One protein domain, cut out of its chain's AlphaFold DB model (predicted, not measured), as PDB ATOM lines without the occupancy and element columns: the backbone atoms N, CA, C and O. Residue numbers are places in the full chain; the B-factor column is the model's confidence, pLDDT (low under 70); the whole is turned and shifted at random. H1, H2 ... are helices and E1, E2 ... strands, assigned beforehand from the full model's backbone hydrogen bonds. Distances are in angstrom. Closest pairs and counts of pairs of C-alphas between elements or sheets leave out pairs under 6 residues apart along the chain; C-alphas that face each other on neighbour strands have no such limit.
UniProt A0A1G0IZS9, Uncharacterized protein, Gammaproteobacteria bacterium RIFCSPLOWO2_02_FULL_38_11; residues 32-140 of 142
ATOM      1  N   SER A  32     -15.931 -11.140 -36.431       94.56
ATOM      2  CA  SER A  32     -16.829 -10.026 -36.115       94.56
ATOM      3  C   SER A  32     -18.190 -10.525 -35.617       94.56
ATOM      4  O   SER A  32     -18.752 -11.492 -36.136       94.56
ATOM      5  N   LEU A  33     -18.784  -9.817 -34.649       93.38
ATOM      6  CA  LEU A  33     -20.140 -10.125 -34.178       93.38
ATOM      7  C   LEU A  33     -21.179 -10.055 -35.301       93.38
ATOM      8  O   LEU A  33     -22.143 -10.812 -35.280       93.38
ATOM      9  N   SER A  34     -21.009  -9.168 -36.286       94.00
ATOM     10  CA  SER A  34     -21.927  -9.082 -37.426       94.00
ATOM     11  C   SER A  34     -21.924 -10.362 -38.261       94.00
ATOM     12  O   SER A  34     -22.988 -10.771 -38.715       94.00
ATOM     13  N   LYS A  35     -20.767 -11.017 -38.413       94.69
ATOM     14  CA  LYS A  35     -20.634 -12.307 -39.098       94.69
ATOM     15  C   LYS A  35     -21.187 -13.450 -38.263       94.69
ATOM     16  O   LYS A  35     -21.999 -14.217 -38.762       94.69
ATOM     17  N   ILE A  36     -20.869 -13.491 -36.971       94.56
ATOM     18  CA  ILE A  36     -21.435 -14.479 -36.036       94.56
ATOM     19  C   ILE A  36     -22.975 -14.405 -36.022       94.56
ATOM     20  O   ILE A  36     -23.649 -15.431 -35.992       94.56
ATOM     21  N   LYS A  37     -23.555 -13.200 -36.084       92.69
ATOM     22  CA  LYS A  37     -25.014 -12.986 -36.089       92.69
ATOM     23  C   LYS A  37     -25.710 -13.448 -37.378       92.69
ATOM     24  O   LYS A  37     -26.932 -13.573 -37.364       92.69
ATOM     25  N   GLN A  38     -24.981 -13.698 -38.471       90.56
ATOM     26  CA  GLN A  38     -25.562 -14.189 -39.733       90.56
ATOM     27  C   GLN A  38     -25.977 -15.667 -39.657       90.56
ATOM     28  O   GLN A  38     -26.857 -16.085 -40.409       90.56
ATOM     29  N   GLY A  39     -25.457 -16.411 -38.679       72.38
ATOM     30  CA  GLY A  39     -26.033 -17.675 -38.240       72.38
ATOM     31  C   GLY A  39     -25.629 -18.909 -39.055       72.38
ATOM     32  O   GLY A  39     -24.663 -18.907 -39.807       72.38
ATOM     33  N   ASN A  40     -26.444 -19.960 -38.893       87.88
ATOM     34  CA  ASN A  40     -26.151 -21.405 -39.003       87.88
ATOM     35  C   ASN A  40     -25.772 -22.061 -37.661       87.88
ATOM     36  O   ASN A  40     -24.864 -22.890 -37.564       87.88
ATOM     37  N   PHE A  41     -26.500 -21.675 -36.611       91.50
ATOM     38  CA  PHE A  41     -26.345 -22.234 -35.276       91.50
ATOM     39  C   PHE A  41     -26.754 -23.704 -35.220       91.50
ATOM     40  O   PHE A  41     -27.803 -24.115 -35.720       91.50
ATOM     41  N   ARG A  42     -25.928 -24.481 -34.533       91.25
ATOM     42  CA  ARG A  42     -26.174 -25.861 -34.127       91.25
ATOM     43  C   ARG A  42     -26.267 -25.914 -32.609       91.25
ATOM     44  O   ARG A  42     -25.899 -24.962 -31.924       91.25
ATOM     45  N   THR A  43     -26.743 -27.036 -32.086       90.50
ATOM     46  CA  THR A  43     -26.823 -27.260 -30.640       90.50
ATOM     47  C   THR A  43     -26.220 -28.603 -30.263       90.50
ATOM     48  O   THR A  43     -26.258 -29.551 -31.048       90.50
ATOM     49  N   ALA A  44     -25.669 -28.673 -29.058       87.81
ATOM     50  CA  ALA A  44     -25.459 -29.915 -28.329       87.81
ATOM     51  C   ALA A  44     -26.067 -29.765 -26.939       87.81
ATOM     52  O   ALA A  44     -25.929 -28.718 -26.308       87.81
ATOM     53  N   LEU A  45     -26.774 -30.795 -26.489       87.88
ATOM     54  CA  LEU A  45     -27.344 -30.836 -25.150       87.88
ATOM     55  C   LEU A  45     -26.210 -31.031 -24.138       87.88
ATOM     56  O   LEU A  45     -25.442 -31.982 -24.256       87.88
ATOM     57  N   ILE A  46     -26.110 -30.124 -23.170       84.94
ATOM     58  CA  ILE A  46     -25.103 -30.173 -22.103       84.94
ATOM     59  C   ILE A  46     -25.708 -30.755 -20.834       84.94
ATOM     60  O   ILE A  46     -25.104 -31.617 -20.200       84.94
ATOM     61  N   GLU A  47     -26.905 -30.298 -20.478       84.12
ATOM     62  CA  GLU A  47     -27.590 -30.721 -19.263       84.12
ATOM     63  C   GLU A  47     -29.099 -30.738 -19.487       84.12
ATOM     64  O   GLU A  47     -29.678 -29.796 -20.035       84.12
ATOM     65  N   GLU A  48     -29.738 -31.820 -19.055       85.75
ATOM     66  CA  GLU A  48     -31.192 -31.908 -19.011       85.75
ATOM     67  C   GLU A  48     -31.709 -31.261 -17.725       85.75
ATOM     68  O   GLU A  48     -31.189 -31.535 -16.647       85.75
ATOM     69  N   HIS A  49     -32.774 -30.461 -17.826       82.06
ATOM     70  CA  HIS A  49     -33.442 -29.831 -16.679       82.06
ATOM     71  C   HIS A  49     -32.550 -28.881 -15.838       82.06
ATOM     72  O   HIS A  49     -32.562 -28.923 -14.608       82.06
ATOM     73  N   SER A  50     -31.842 -27.960 -16.493       75.69
ATOM     74  CA  SER A  50     -31.105 -26.814 -15.935       75.69
ATOM     75  C   SER A  50     -31.992 -25.705 -15.318       75.69
ATOM     76  O   SER A  50     -31.817 -24.506 -15.558       75.69
ATOM     77  N   GLY A  51     -32.941 -26.081 -14.459       76.19
ATOM     78  CA  GLY A  51     -33.753 -25.139 -13.680       76.19
ATOM     79  C   GLY A  51     -34.834 -24.419 -14.497       76.19
ATOM     80  O   GLY A  51     -35.548 -25.038 -15.285       76.19
ATOM     81  N   GLU A  52     -35.000 -23.108 -14.279       75.00
ATOM     82  CA  GLU A  52     -36.112 -22.315 -14.840       75.00
ATOM     83  C   GLU A  52     -36.114 -22.234 -16.376       75.00
ATOM     84  O   GLU A  52     -37.150 -21.961 -16.979       75.00
ATOM     85  N   PHE A  53     -34.974 -22.506 -17.017       71.69
ATOM     86  CA  PHE A  53     -34.814 -22.412 -18.468       71.69
ATOM     87  C   PHE A  53     -35.017 -23.740 -19.212       71.69
ATOM     88  O   PHE A  53     -34.901 -23.770 -20.435       71.69
ATOM     89  N   GLY A  54     -35.358 -24.832 -18.523       87.88
ATOM     90  CA  GLY A  54     -35.509 -26.139 -19.166       87.88
ATOM     91  C   GLY A  54     -34.181 -26.856 -19.310       87.88
ATOM     92  O   GLY A  54     -33.543 -27.097 -18.305       87.88
ATOM     93  N   ASN A  55     -33.778 -27.248 -20.515       91.25
ATOM     94  CA  ASN A  55     -32.473 -27.862 -20.763       91.25
ATOM     95  C   ASN A  55     -31.418 -26.790 -21.070       91.25
ATOM     96  O   ASN A  55     -31.733 -25.713 -21.581       91.25
ATOM     97  N   LEU A  56     -30.148 -27.106 -20.812       90.38
ATOM     98  CA  LEU A  56     -29.010 -26.282 -21.203       90.38
ATOM     99  C   LEU A  56     -28.352 -26.860 -22.453       90.38
ATOM    100  O   LEU A  56     -27.907 -28.009 -22.464       90.38
ATOM    101  N   TYR A  57     -28.232 -26.036 -23.489       91.19
ATOM    102  CA  TYR A  57     -27.543 -26.379 -24.724       91.19
ATOM    103  C   TYR A  57     -26.312 -25.503 -24.921       91.19
ATOM    104  O   TYR A  57     -26.316 -24.305 -24.635       91.19
ATOM    105  N   TYR A  58     -25.279 -26.097 -25.502       90.75
ATOM    106  CA  TYR A  58     -24.202 -25.362 -26.137       90.75
ATOM    107  C   TYR A  58     -24.630 -25.027 -27.559       90.75
ATOM    108  O   TYR A  58     -24.862 -25.920 -28.378       90.75
ATOM    109  N   VAL A  59     -24.771 -23.737 -27.838       92.38
ATOM    110  CA  VAL A  59     -25.169 -23.200 -29.134       92.38
ATOM    111  C   VAL A  59     -23.912 -22.743 -29.856       92.38
ATOM    112  O   VAL A  59     -23.169 -21.912 -29.340       92.38
ATOM    113  N   TYR A  60     -23.656 -23.285 -31.044       91.88
ATOM    114  CA  TYR A  60     -22.363 -23.114 -31.701       91.88
ATOM    115  C   TYR A  60     -22.456 -22.945 -33.213       91.88
ATOM    116  O   TYR A  60     -23.446 -23.319 -33.842       91.88
ATOM    117  N   GLN A  61     -21.397 -22.389 -33.796       91.19
ATOM    118  CA  GLN A  61     -21.182 -22.279 -35.239       91.19
ATOM    119  C   GLN A  61     -19.729 -22.622 -35.547       91.19
ATOM    120  O   GLN A  61     -18.841 -22.242 -34.792       91.19
ATOM    121  N   ILE A  62     -19.489 -23.302 -36.661       88.25
ATOM    122  CA  ILE A  62     -18.143 -23.523 -37.190       88.25
ATOM    123  C   ILE A  62     -18.111 -22.874 -38.565       88.25
ATOM    124  O   ILE A  62     -18.832 -23.315 -39.461       88.25
ATOM    125  N   ASP A  63     -17.325 -21.814 -38.703       88.56
ATOM    126  CA  ASP A  63     -17.212 -21.029 -39.933       88.56
ATOM    127  C   ASP A  63     -15.868 -20.286 -39.956       88.56
ATOM    128  O   ASP A  63     -15.129 -20.271 -38.973       88.56
ATOM    129  N   ASN A  64     -15.525 -19.663 -41.076       87.81
ATOM    130  CA  ASN A  64     -14.398 -18.745 -41.155       87.81
ATOM    131  C   ASN A  64     -14.759 -17.333 -40.666       87.81
ATOM    132  O   ASN A  64     -13.867 -16.613 -40.248       87.81
ATOM    133  N   PHE A  65     -16.033 -16.923 -40.668       91.00
ATOM    134  CA  PHE A  65     -16.465 -15.567 -40.288       91.00
ATOM    135  C   PHE A  65     -15.683 -14.435 -40.988       91.00
ATOM    136  O   PHE A  65     -15.399 -13.406 -40.372       91.00
ATOM    137  N   ASP A  66     -15.339 -14.632 -42.265       89.81
ATOM    138  CA  ASP A  66     -14.444 -13.784 -43.077       89.81
ATOM    139  C   ASP A  66     -12.974 -13.738 -42.603       89.81
ATOM    140  O   ASP A  66     -12.198 -12.885 -43.035       89.81
ATOM    141  N   MET A  67     -12.558 -14.672 -41.754       86.44
ATOM    142  CA  MET A  67     -11.177 -14.821 -41.298       86.44
ATOM    143  C   MET A  67     -10.391 -15.791 -42.199       86.44
ATOM    144  O   MET A  67     -10.982 -16.662 -42.840       86.44
ATOM    145  N   PRO A  68      -9.045 -15.708 -42.228       83.56
ATOM    146  CA  PRO A  68      -8.216 -16.666 -42.967       83.56
ATOM    147  C   PRO A  68      -8.304 -18.113 -42.456       83.56
ATOM    148  O   PRO A  68      -8.083 -19.043 -43.226       83.56
ATOM    149  N   GLN A  69      -8.612 -18.293 -41.171       80.62
ATOM    150  CA  GLN A  69      -8.738 -19.589 -40.502       80.62
ATOM    151  C   GLN A  69     -10.189 -19.877 -40.098       80.62
ATOM    152  O   GLN A  69     -10.994 -18.958 -39.934       80.62
ATOM    153  N   THR A  70     -10.516 -21.153 -39.903       85.19
ATOM    154  CA  THR A  70     -11.802 -21.566 -39.331       85.19
ATOM    155  C   THR A  70     -11.817 -21.322 -37.821       85.19
ATOM    156  O   THR A  70     -10.812 -21.511 -37.140       85.19
ATOM    157  N   TRP A  71     -12.977 -20.934 -37.301       88.19
ATOM    158  CA  TRP A  71     -13.242 -20.721 -35.886       88.19
ATOM    159  C   TRP A  71     -14.483 -21.501 -35.457       88.19
ATOM    160  O   TRP A  71     -15.446 -21.640 -36.213       88.19
ATOM    161  N   LEU A  72     -14.496 -21.943 -34.204       89.75
ATOM    162  CA  LEU A  72     -15.720 -22.319 -33.509       89.75
ATOM    163  C   LEU A  72     -16.210 -21.106 -32.730       89.75
ATOM    164  O   LEU A  72     -15.522 -20.657 -31.822       89.75
ATOM    165  N   PHE A  73     -17.406 -20.617 -33.028       92.31
ATOM    166  CA  PHE A  73     -18.174 -19.792 -32.100       92.31
ATOM    167  C   PHE A  73     -18.987 -20.689 -31.167       92.31
ATOM    168  O   PHE A  73     -19.597 -21.653 -31.630       92.31
ATOM    169  N   GLY A  74     -19.064 -20.333 -29.888       91.38
ATOM    170  CA  GLY A  74     -19.909 -21.002 -28.908       91.38
ATOM    171  C   GLY A  74     -20.483 -20.053 -27.866       91.38
ATOM    172  O   GLY A  74     -19.874 -19.043 -27.524       91.38
ATOM    173  N   THR A  75     -21.672 -20.388 -27.375       92.00
ATOM    174  CA  THR A  75     -22.362 -19.731 -26.259       92.00
ATOM    175  C   THR A  75     -23.325 -20.722 -25.610       92.00
ATOM    176  O   THR A  75     -23.626 -21.776 -26.174       92.00
ATOM    177  N   LEU A  76     -23.855 -20.386 -24.438       89.38
ATOM    178  CA  LEU A  76     -24.921 -21.162 -23.809       89.38
ATOM    179  C   LEU A  76     -26.308 -20.665 -24.234       89.38
ATOM    180  O   LEU A  76     -26.509 -19.475 -24.480       89.38
ATOM    181  N   GLY A  77     -27.264 -21.589 -24.308       90.62
ATOM    182  CA  GLY A  77     -28.673 -21.303 -24.558       90.62
ATOM    183  C   GLY A  77     -29.582 -22.224 -23.751       90.62
ATOM    184  O   GLY A  77     -29.387 -23.438 -23.748       90.62
ATOM    185  N   GLY A  78     -30.571 -21.645 -23.069       91.25
ATOM    186  CA  GLY A  78     -31.591 -22.389 -22.330       91.25
ATOM    187  C   GLY A  78     -32.864 -22.588 -23.154       91.25
ATOM    188  O   GLY A  78     -33.268 -21.685 -23.887       91.25
ATOM    189  N   GLY A  79     -33.497 -23.753 -23.037       92.44
ATOM    190  CA  GLY A  79     -34.811 -24.015 -23.629       92.44
ATOM    191  C   GLY A  79     -35.286 -25.453 -23.431       92.44
ATOM    192  O   GLY A  79     -34.511 -26.341 -23.092       92.44
ATOM    193  N   GLN A  80     -36.565 -25.723 -23.686       93.06
ATOM    194  CA  GLN A  80     -37.104 -27.091 -23.730       93.06
ATOM    195  C   GLN A  80     -36.714 -27.807 -25.027       93.06
ATOM    196  O   GLN A  80     -36.681 -29.037 -25.088       93.06
ATOM    197  N   THR A  81     -36.409 -27.040 -26.075       93.25
ATOM    198  CA  THR A  81     -36.011 -27.559 -27.384       93.25
ATOM    199  C   THR A  81     -34.727 -26.896 -27.894       93.25
ATOM    200  O   THR A  81     -34.432 -25.753 -27.534       93.25
ATOM    201  N   PRO A  82     -33.987 -27.549 -28.813       93.19
ATOM    202  CA  PRO A  82     -32.858 -26.931 -29.511       93.19
ATOM    203  C   PRO A  82     -33.177 -25.582 -30.165       93.19
ATOM    204  O   PRO A  82     -32.350 -24.674 -30.160       93.19
ATOM    205  N   ALA A  83     -34.377 -25.442 -30.737       94.88
ATOM    206  CA  ALA A  83     -34.797 -24.216 -31.409       94.88
ATOM    207  C   ALA A  83     -34.992 -23.060 -30.416       94.88
ATOM    208  O   ALA A  83     -34.580 -21.937 -30.699       94.88
ATOM    209  N   GLU A  84     -35.565 -23.340 -29.243       94.69
ATOM    210  CA  GLU A  84     -35.693 -22.361 -28.157       94.69
ATOM    211  C   GLU A  84     -34.328 -21.926 -27.630       94.69
ATOM    212  O   GLU A  84     -34.102 -20.734 -27.444       94.69
ATOM    213  N   ALA A  85     -33.392 -22.864 -27.474       93.19
ATOM    214  CA  ALA A  85     -32.040 -22.544 -27.032       93.19
ATOM    215  C   ALA A  85     -31.282 -21.663 -28.037       93.19
ATOM    216  O   ALA A  85     -30.610 -20.712 -27.636       93.19
ATOM    217  N   ILE A  86     -31.425 -21.928 -29.344       94.44
ATOM    218  CA  ILE A  86     -30.887 -21.049 -30.394       94.44
ATOM    219  C   ILE A  86     -31.523 -19.663 -30.301       94.44
ATOM    220  O   ILE A  86     -30.805 -18.666 -30.342       94.44
ATOM    221  N   LEU A  87     -32.849 -19.581 -30.158       94.25
ATOM    222  CA  LEU A  87     -33.548 -18.302 -30.056       94.25
ATOM    223  C   LEU A  87     -33.068 -17.501 -28.838       94.25
ATOM    224  O   LEU A  87     -32.742 -16.325 -28.980       94.25
ATOM    225  N   PHE A  88     -32.956 -18.149 -27.676       92.12
ATOM    226  CA  PHE A  88     -32.415 -17.555 -26.457       92.12
ATOM    227  C   PHE A  88     -30.999 -17.010 -26.688       92.12
ATOM    228  O   PHE A  88     -30.732 -15.837 -26.421       92.12
ATOM    229  N   ALA A  89     -30.104 -17.830 -27.248       90.94
ATOM    230  CA  ALA A  89     -28.736 -17.426 -27.558       90.94
ATOM    231  C   ALA A  89     -28.689 -16.247 -28.545       90.94
ATOM    232  O   ALA A  89     -27.911 -15.314 -28.357       90.94
ATOM    233  N   MET A  90     -29.545 -16.239 -29.571       91.62
ATOM    234  CA  MET A  90     -29.639 -15.139 -30.535       91.62
ATOM    235  C   MET A  90     -30.138 -13.839 -29.894       91.62
ATOM    236  O   MET A  90     -29.620 -12.769 -30.222       91.62
ATOM    237  N   THR A  91     -31.100 -13.909 -28.967       91.06
ATOM    238  CA  THR A  91     -31.558 -12.740 -28.202       91.06
ATOM    239  C   THR A  91     -30.403 -12.118 -27.428       91.06
ATOM    240  O   THR A  91     -30.178 -10.916 -27.555       91.06
ATOM    241  N   TRP A  92     -29.615 -12.920 -26.713       86.88
ATOM    242  CA  TRP A  92     -28.427 -12.430 -26.010       86.88
ATOM    243  C   TRP A  92     -27.347 -11.914 -26.958       86.88
ATOM    244  O   TRP A  92     -26.831 -10.817 -26.773       86.88
ATOM    245  N   LEU A  93     -27.038 -12.638 -28.036       90.25
ATOM    246  CA  LEU A  93     -26.060 -12.188 -29.030       90.25
ATOM    247  C   LEU A  93     -26.428 -10.825 -29.615       90.25
ATOM    248  O   LEU A  93     -25.542 -10.013 -29.889       90.25
ATOM    249  N   SER A  94     -27.722 -10.543 -29.790       89.94
ATOM    250  CA  SER A  94     -28.188  -9.259 -30.311       89.94
ATOM    251  C   SER A  94     -27.765  -8.065 -29.444       89.94
ATOM    252  O   SER A  94     -27.531  -6.992 -30.006       89.94
ATOM    253  N   THR A  95     -27.567  -8.255 -28.132       90.44
ATOM    254  CA  THR A  95     -27.165  -7.195 -27.193       90.44
ATOM    255  C   THR A  95     -25.656  -6.950 -27.167       90.44
ATOM    256  O   THR A  95     -25.223  -5.897 -26.703       90.44
ATOM    257  N   LEU A  96     -24.850  -7.881 -27.687       90.25
ATOM    258  CA  LEU A  96     -23.395  -7.736 -27.744       90.25
ATOM    259  C   LEU A  96     -22.984  -6.754 -28.848       90.25
ATOM    260  O   LEU A  96     -23.480  -6.820 -29.983       90.25
ATOM    261  N   ASN A  97     -22.044  -5.866 -28.523       91.62
ATOM    262  CA  ASN A  97     -21.513  -4.834 -29.420       91.62
ATOM    263  C   ASN A  97     -19.995  -4.610 -29.285       91.62
ATOM    264  O   ASN A  97     -19.468  -3.644 -29.834       91.62
ATOM    265  N   ASN A  98     -19.301  -5.473 -28.549       88.44
ATOM    266  CA  ASN A  98     -17.868  -5.372 -28.327       88.44
ATOM    267  C   ASN A  98     -17.058  -6.016 -29.461       88.44
ATOM    268  O   ASN A  98     -17.538  -6.866 -30.213       88.44
ATOM    269  N   THR A  99     -15.789  -5.623 -29.532       91.19
ATOM    270  CA  THR A  99     -14.821  -6.139 -30.501       91.19
ATOM    271  C   THR A  99     -13.580  -6.587 -29.731       91.19
ATOM    272  O   THR A  99     -12.721  -5.751 -29.442       91.19
ATOM    273  N   PRO A 100     -13.503  -7.863 -29.314       92.88
ATOM    274  CA  PRO A 100     -12.356  -8.359 -28.568       92.88
ATOM    275  C   PRO A 100     -11.098  -8.434 -29.439       92.88
ATOM    276  O   PRO A 100     -11.154  -8.358 -30.669       92.88
ATOM    277  N   TYR A 101      -9.960  -8.625 -28.774       91.19
ATOM    278  CA  TYR A 101      -8.686  -8.955 -29.407       91.19
ATOM    279  C   TYR A 101      -8.336 -10.422 -29.135       91.19
ATOM    280  O   TYR A 101      -8.625 -10.895 -28.031       91.19
ATOM    281  N   PRO A 102      -7.695 -11.129 -30.087       91.00
ATOM    282  CA  PRO A 102      -7.305 -12.517 -29.880       91.00
ATOM    283  C   PRO A 102      -6.330 -12.649 -28.709       91.00
ATOM    284  O   PRO A 102      -5.316 -11.950 -28.646       91.00
ATOM    285  N   LYS A 103      -6.625 -13.565 -27.787       89.88
ATOM    286  CA  LYS A 103      -5.742 -13.949 -26.680       89.88
ATOM    287  C   LYS A 103      -5.339 -15.405 -26.839       89.88
ATOM    288  O   LYS A 103      -6.151 -16.222 -27.262       89.88
ATOM    289  N   GLN A 104      -4.108 -15.739 -26.469       85.88
ATOM    290  CA  GLN A 104      -3.659 -17.126 -26.480       85.88
ATOM    291  C   GLN A 104      -3.959 -17.784 -25.127       85.88
ATOM    292  O   GLN A 104      -3.498 -17.310 -24.090       85.88
ATOM    293  N   HIS A 105      -4.707 -18.884 -25.139       82.06
ATOM    294  CA  HIS A 105      -5.023 -19.700 -23.966       82.06
ATOM    295  C   HIS A 105      -4.825 -21.176 -24.312       82.06
ATOM    296  O   HIS A 105      -5.397 -21.663 -25.281       82.06
ATOM    297  N   TYR A 106      -3.990 -21.883 -23.543       75.81
ATOM    298  CA  TYR A 106      -3.728 -23.324 -23.710       75.81
ATOM    299  C   TYR A 106      -3.390 -23.769 -25.151       75.81
ATOM    300  O   TYR A 106      -3.763 -24.856 -25.577       75.81
ATOM    301  N   GLY A 107      -2.664 -22.942 -25.914       75.69
ATOM    302  CA  GLY A 107      -2.295 -23.254 -27.306       75.69
ATOM    303  C   GLY A 107      -3.406 -23.009 -28.336       75.69
ATOM    304  O   GLY A 107      -3.304 -23.479 -29.466       75.69
ATOM    305  N   MET A 108      -4.451 -22.273 -27.955       81.38
ATOM    306  CA  MET A 108      -5.529 -21.827 -28.834       81.38
ATOM    307  C   MET A 108      -5.675 -20.310 -28.791       81.38
ATOM    308  O   MET A 108      -5.365 -19.665 -27.786       81.38
ATOM    309  N   TRP A 109      -6.208 -19.749 -29.868       88.00
ATOM    310  CA  TRP A 109      -6.691 -18.378 -29.914       88.00
ATOM    311  C   TRP A 109      -8.119 -18.318 -29.413       88.00
ATOM    312  O   TRP A 109      -8.964 -19.091 -29.853       88.00
ATOM    313  N   VAL A 110      -8.377 -17.379 -28.511       89.75
ATOM    314  CA  VAL A 110      -9.678 -17.165 -27.886       89.75
ATOM    315  C   VAL A 110     -10.066 -15.700 -28.017       89.75
ATOM    316  O   VAL A 110      -9.254 -14.798 -27.794       89.75
ATOM    317  N   CYS A 111     -11.327 -15.473 -28.356       92.69
ATOM    318  CA  CYS A 111     -11.951 -14.162 -28.412       92.69
ATOM    319  C   CYS A 111     -13.251 -14.194 -27.613       92.69
ATOM    320  O   CYS A 111     -14.188 -14.893 -27.985       92.69
ATOM    321  N   GLU A 112     -13.315 -13.435 -26.524       93.19
ATOM    322  CA  GLU A 112     -14.463 -13.407 -25.611       93.19
ATOM    323  C   GLU A 112     -15.348 -12.195 -25.922       93.19
ATOM    324  O   GLU A 112     -14.904 -11.048 -25.839       93.19
ATOM    325  N   TYR A 113     -16.606 -12.436 -26.285       92.00
ATOM    326  CA  TYR A 113     -17.569 -11.393 -26.648       92.00
ATOM    327  C   TYR A 113     -18.488 -11.002 -25.484       92.00
ATOM    328  O   TYR A 113     -19.142  -9.968 -25.546       92.00
ATOM    329  N   GLY A 114     -18.517 -11.756 -24.391       80.50
ATOM    330  CA  GLY A 114     -19.225 -11.348 -23.180       80.50
ATOM    331  C   GLY A 114     -18.816 -12.197 -21.989       80.50
ATOM    332  O   GLY A 114     -18.865 -13.421 -22.071       80.50
ATOM    333  N   GLU A 115     -18.427 -11.543 -20.892       70.25
ATOM    334  CA  GLU A 115     -18.029 -12.227 -19.653       70.25
ATOM    335  C   GLU A 115     -19.203 -13.027 -19.061       70.25
ATOM    336  O   GLU A 115     -19.024 -14.171 -18.652       70.25
ATOM    337  N   ASP A 116     -20.421 -12.477 -19.121       70.56
ATOM    338  CA  ASP A 116     -21.617 -13.089 -18.521       70.56
ATOM    339  C   ASP A 116     -22.327 -14.108 -19.426       70.56
ATOM    340  O   ASP A 116     -23.143 -14.902 -18.961       70.56
ATOM    341  N   THR A 117     -22.062 -14.085 -20.735       67.50
ATOM    342  CA  THR A 117     -22.794 -14.910 -21.715       67.50
ATOM    343  C   THR A 117     -22.053 -16.191 -22.085       67.50
ATOM    344  O   THR A 117     -22.642 -17.094 -22.682       67.50
ATOM    345  N   GLY A 118     -20.756 -16.271 -21.771       82.31
ATOM    346  CA  GLY A 118     -19.885 -17.338 -22.261       82.31
ATOM    347  C   GLY A 118     -19.726 -17.328 -23.785       82.31
ATOM    348  O   GLY A 118     -19.281 -18.323 -24.353       82.31
ATOM    349  N   ALA A 119     -20.110 -16.232 -24.454       92.00
ATOM    350  CA  ALA A 119     -20.003 -16.099 -25.898       92.00
ATOM    351  C   ALA A 119     -18.536 -15.909 -26.286       92.00
ATOM    352  O   ALA A 119     -17.935 -14.875 -25.986       92.00
ATOM    353  N   MET A 120     -17.962 -16.886 -26.982       92.81
ATOM    354  CA  MET A 120     -16.562 -16.855 -27.393       92.81
ATOM    355  C   MET A 120     -16.351 -17.487 -28.767       92.81
ATOM    356  O   MET A 120     -17.162 -18.292 -29.226       92.81
ATOM    357  N   THR A 121     -15.246 -17.137 -29.419       92.00
ATOM    358  CA  THR A 121     -14.706 -17.908 -30.539       92.00
ATOM    359  C   THR A 121     -13.358 -18.505 -30.178       92.00
ATOM    360  O   THR A 121     -12.567 -17.874 -29.475       92.00
ATOM    361  N   ILE A 122     -13.111 -19.722 -30.661       88.44
ATOM    362  CA  ILE A 122     -11.842 -20.429 -30.507       88.44
ATOM    363  C   ILE A 122     -11.313 -20.918 -31.858       88.44
ATOM    364  O   ILE A 122     -12.088 -21.349 -32.716       88.44
ATOM    365  N   ALA A 123      -9.998 -20.857 -32.033       85.56
ATOM    366  CA  ALA A 123      -9.283 -21.432 -33.169       85.56
ATOM    367  C   ALA A 123      -7.930 -21.982 -32.714       85.56
ATOM    368  O   ALA A 123      -7.306 -21.443 -31.798       85.56
ATOM    369  N   ASP A 124      -7.456 -23.041 -33.358       76.31
ATOM    370  CA  ASP A 124      -6.093 -23.522 -33.164       76.31
ATOM    371  C   ASP A 124      -5.087 -22.676 -33.969       76.31
ATOM    372  O   ASP A 124      -5.438 -21.959 -34.907       76.31
ATOM    373  N   ASP A 125      -3.804 -22.778 -33.617       65.56
ATOM    374  CA  ASP A 125      -2.705 -22.064 -34.292       65.56
ATOM    375  C   ASP A 125      -2.544 -22.432 -35.780       65.56
ATOM    376  O   ASP A 125      -1.796 -21.772 -36.503       65.56
ATOM    377  N   LYS A 126      -3.181 -23.515 -36.241       60.47
ATOM    378  CA  LYS A 126      -3.029 -24.052 -37.601       60.47
ATOM    379  C   LYS A 126      -4.270 -23.869 -38.475       60.47
ATOM    380  O   LYS A 126      -4.181 -24.121 -39.672       60.47
ATOM    381  N   GLY A 127      -5.398 -23.444 -37.900       53.75
ATOM    382  CA  GLY A 127      -6.696 -23.421 -38.575       53.75
ATOM    383  C   GLY A 127      -7.212 -24.810 -38.979       53.75
ATOM    384  O   GLY A 127      -8.177 -24.890 -39.737       53.75
ATOM    385  N   ASP A 128      -6.566 -25.885 -38.512       53.06
ATOM    386  CA  ASP A 128      -6.797 -27.273 -38.934       53.06
ATOM    387  C   ASP A 128      -7.699 -28.024 -37.946       53.06
ATOM    388  O   ASP A 128      -8.373 -28.993 -38.303       53.06
ATOM    389  N   LEU A 129      -7.692 -27.601 -36.683       55.31
ATOM    390  CA  LEU A 129      -8.318 -28.294 -35.568       55.31
ATOM    391  C   LEU A 129      -9.384 -27.404 -34.940       55.31
ATOM    392  O   LEU A 129      -9.307 -26.988 -33.788       55.31
ATOM    393  N   VAL A 130     -10.443 -27.166 -35.709       60.41
ATOM    394  CA  VAL A 130     -11.723 -26.792 -35.117       60.41
ATOM    395  C   VAL A 130     -12.477 -28.077 -34.833       60.41
ATOM    396  O   VAL A 130     -12.895 -28.785 -35.749       60.41
ATOM    397  N   ALA A 131     -12.590 -28.408 -33.548       58.97
ATOM    398  CA  ALA A 131     -13.332 -29.567 -33.085       58.97
ATOM    399  C   ALA A 131     -14.726 -29.613 -33.752       58.97
ATOM    400  O   ALA A 131     -15.511 -28.682 -33.569       58.97
ATOM    401  N   PRO A 132     -15.060 -30.668 -34.520       54.47
ATOM    402  CA  PRO A 132     -16.343 -30.758 -35.215       54.47
ATOM    403  C   PRO A 132     -17.529 -30.942 -34.261       54.47
ATOM    404  O   PRO A 132     -18.674 -30.812 -34.698       54.47
ATOM    405  N   SER A 133     -17.275 -31.252 -32.982       56.78
ATOM    406  CA  SER A 133     -18.301 -31.367 -31.948       56.78
ATOM    407  C   SER A 133     -18.002 -30.508 -30.709       56.78
ATOM    408  O   SER A 133     -16.835 -30.282 -30.371       56.78
ATOM    409  N   PRO A 134     -19.045 -30.067 -29.985       54.62
ATOM    410  CA  PRO A 134     -18.901 -29.372 -28.708       54.62
ATOM    411  C   PRO A 134     -18.130 -30.152 -27.644       54.62
ATOM    412  O   PRO A 134     -17.344 -29.557 -26.921       54.62
ATOM    413  N   GLU A 135     -18.281 -31.474 -27.553       63.69
ATOM    414  CA  GLU A 135     -17.553 -32.299 -26.576       63.69
ATOM    415  C   GLU A 135     -16.047 -32.266 -26.844       63.69
ATOM    416  O   GLU A 135     -15.243 -32.150 -25.919       63.69
ATOM    417  N   GLN A 136     -15.668 -32.321 -28.123       62.72
ATOM    418  CA  GLN A 136     -14.281 -32.188 -28.545       62.72
ATOM    419  C   GLN A 136     -13.776 -30.765 -28.293       62.72
ATOM    420  O   GLN A 136     -12.692 -30.611 -27.740       62.72
ATOM    421  N   ALA A 137     -14.573 -29.733 -28.579       61.47
ATOM    422  CA  ALA A 137     -14.207 -28.343 -28.307       61.47
ATOM    423  C   ALA A 137     -13.988 -28.082 -26.810       61.47
ATOM    424  O   ALA A 137     -12.983 -27.503 -26.411       61.47
ATOM    425  N   MET A 138     -14.888 -28.586 -25.968       62.44
ATOM    426  CA  MET A 138     -14.795 -28.481 -24.513       62.44
ATOM    427  C   MET A 138     -13.620 -29.278 -23.941       62.44
ATOM    428  O   MET A 138     -13.094 -28.913 -22.893       62.44
ATOM    429  N   SER A 139     -13.197 -30.361 -24.601       63.50
ATOM    430  CA  SER A 139     -11.996 -31.105 -24.206       63.50
ATOM    431  C   SER A 139     -10.701 -30.333 -24.467       63.50
ATOM    432  O   SER A 139      -9.730 -30.553 -23.755       63.50
ATOM    433  N   LEU A 140     -10.700 -29.409 -25.437       55.44
ATOM    434  CA  LEU A 140      -9.541 -28.567 -25.747       55.44
ATOM    435  C   LEU A 140      -9.340 -27.434 -24.726       55.44
ATOM    436  O   LEU A 140      -8.253 -26.873 -24.646       55.44
TER     437      LEU A 140
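What this domain is: This is residues 32 to 140 of the 142 residues of an uncharacterized protein of Gammaproteobacteria bacterium RIFCSPLOWO2_02_FULL_38_11 (UniProt A0A1G0IZS9). Look for one strongly twisted sheet of six strands, with the long helix H2 packed on one face at the end made by E1, E2 and E3, and a tail ending in the short helix H3 on the opposite face. The very short H1, at the start, only grazes the sheet. The printed part has 109 residues, in the order H1 E1 E2 E3 H2 E4 E5 E6 H3; across the sheet the strands stand E1 - E2 - E3 - E6 - E5 - E4, all antiparallel. The class is mixed, helices and strands, and the whole is compact, with a radius of gyration of the C-alphas of 13.4 A and spans of 38 by 28 by 23 A.

Where its parts are: Find C-alpha 33 at (-20.140, -10.125, -34.178), where H1 begins; it holds residues 33 to 36. Next come E1, residues 42 to 47, 15.7 A long; E2, residues 55 to 63, 25.4 A; and E3, residues 71 to 79, 25.0 A. H2, residues 82 to 95, starts at C-alpha 82, (-32.858, -26.931, -29.511), and is 20.7 A long. E4 is residues 103 to 105, E5 residues 108 to 112 and E6 residues 120 to 124. H3, residues 134 to 140, ends at C-alpha 140, (-9.541, -28.567, -25.747).

How they stand to each other: Start with the sheet: E1 E2 E3 and E4 E5 E6 are two meanders, each strand the antiparallel neighbour of the one before. In the hairpin of E1 and E2, N 44 and O 58 are 2.9 A apart; in that of E2 and E3, N 59 and O 75 are 2.8 A apart. E3 and E6, one from each meander, are antiparallel neighbours, with N 122 and O 72 within hydrogen-bond range at 2.8 A. In the hairpin of E5 and E6, N 109 and O 123 are 2.8 A apart; in that of E4 and E5, N 105 and O 108 are 2.8 A apart. H2 is on the sheet, its closest C-alphas to E3 being Ala 85 and Gly 77, 4.4 A apart. H1 and H2 are near each other, with 6 pairs of C-alphas within 10 A. H3, on the opposite face from H2, is only just above the sheet's level at a height over the sheet of 4.2 A, and lies over none of the strands. H2 and H3 are apart. In H3 every O i to N i+4 pair is within hydrogen-bond range, in H2 9 of 10; H1 is too short for such a pair.

The domain as a whole: The two C-alphas farthest apart, those of Glu 52 and Lys 126, are 40.2 A apart. The printed part has no cut, and no link is long. Look to the B-factor column for the model's confidence: the mean pLDDT of the printed part is 83.7, with residue 117 and residues 125 to 140 under 70.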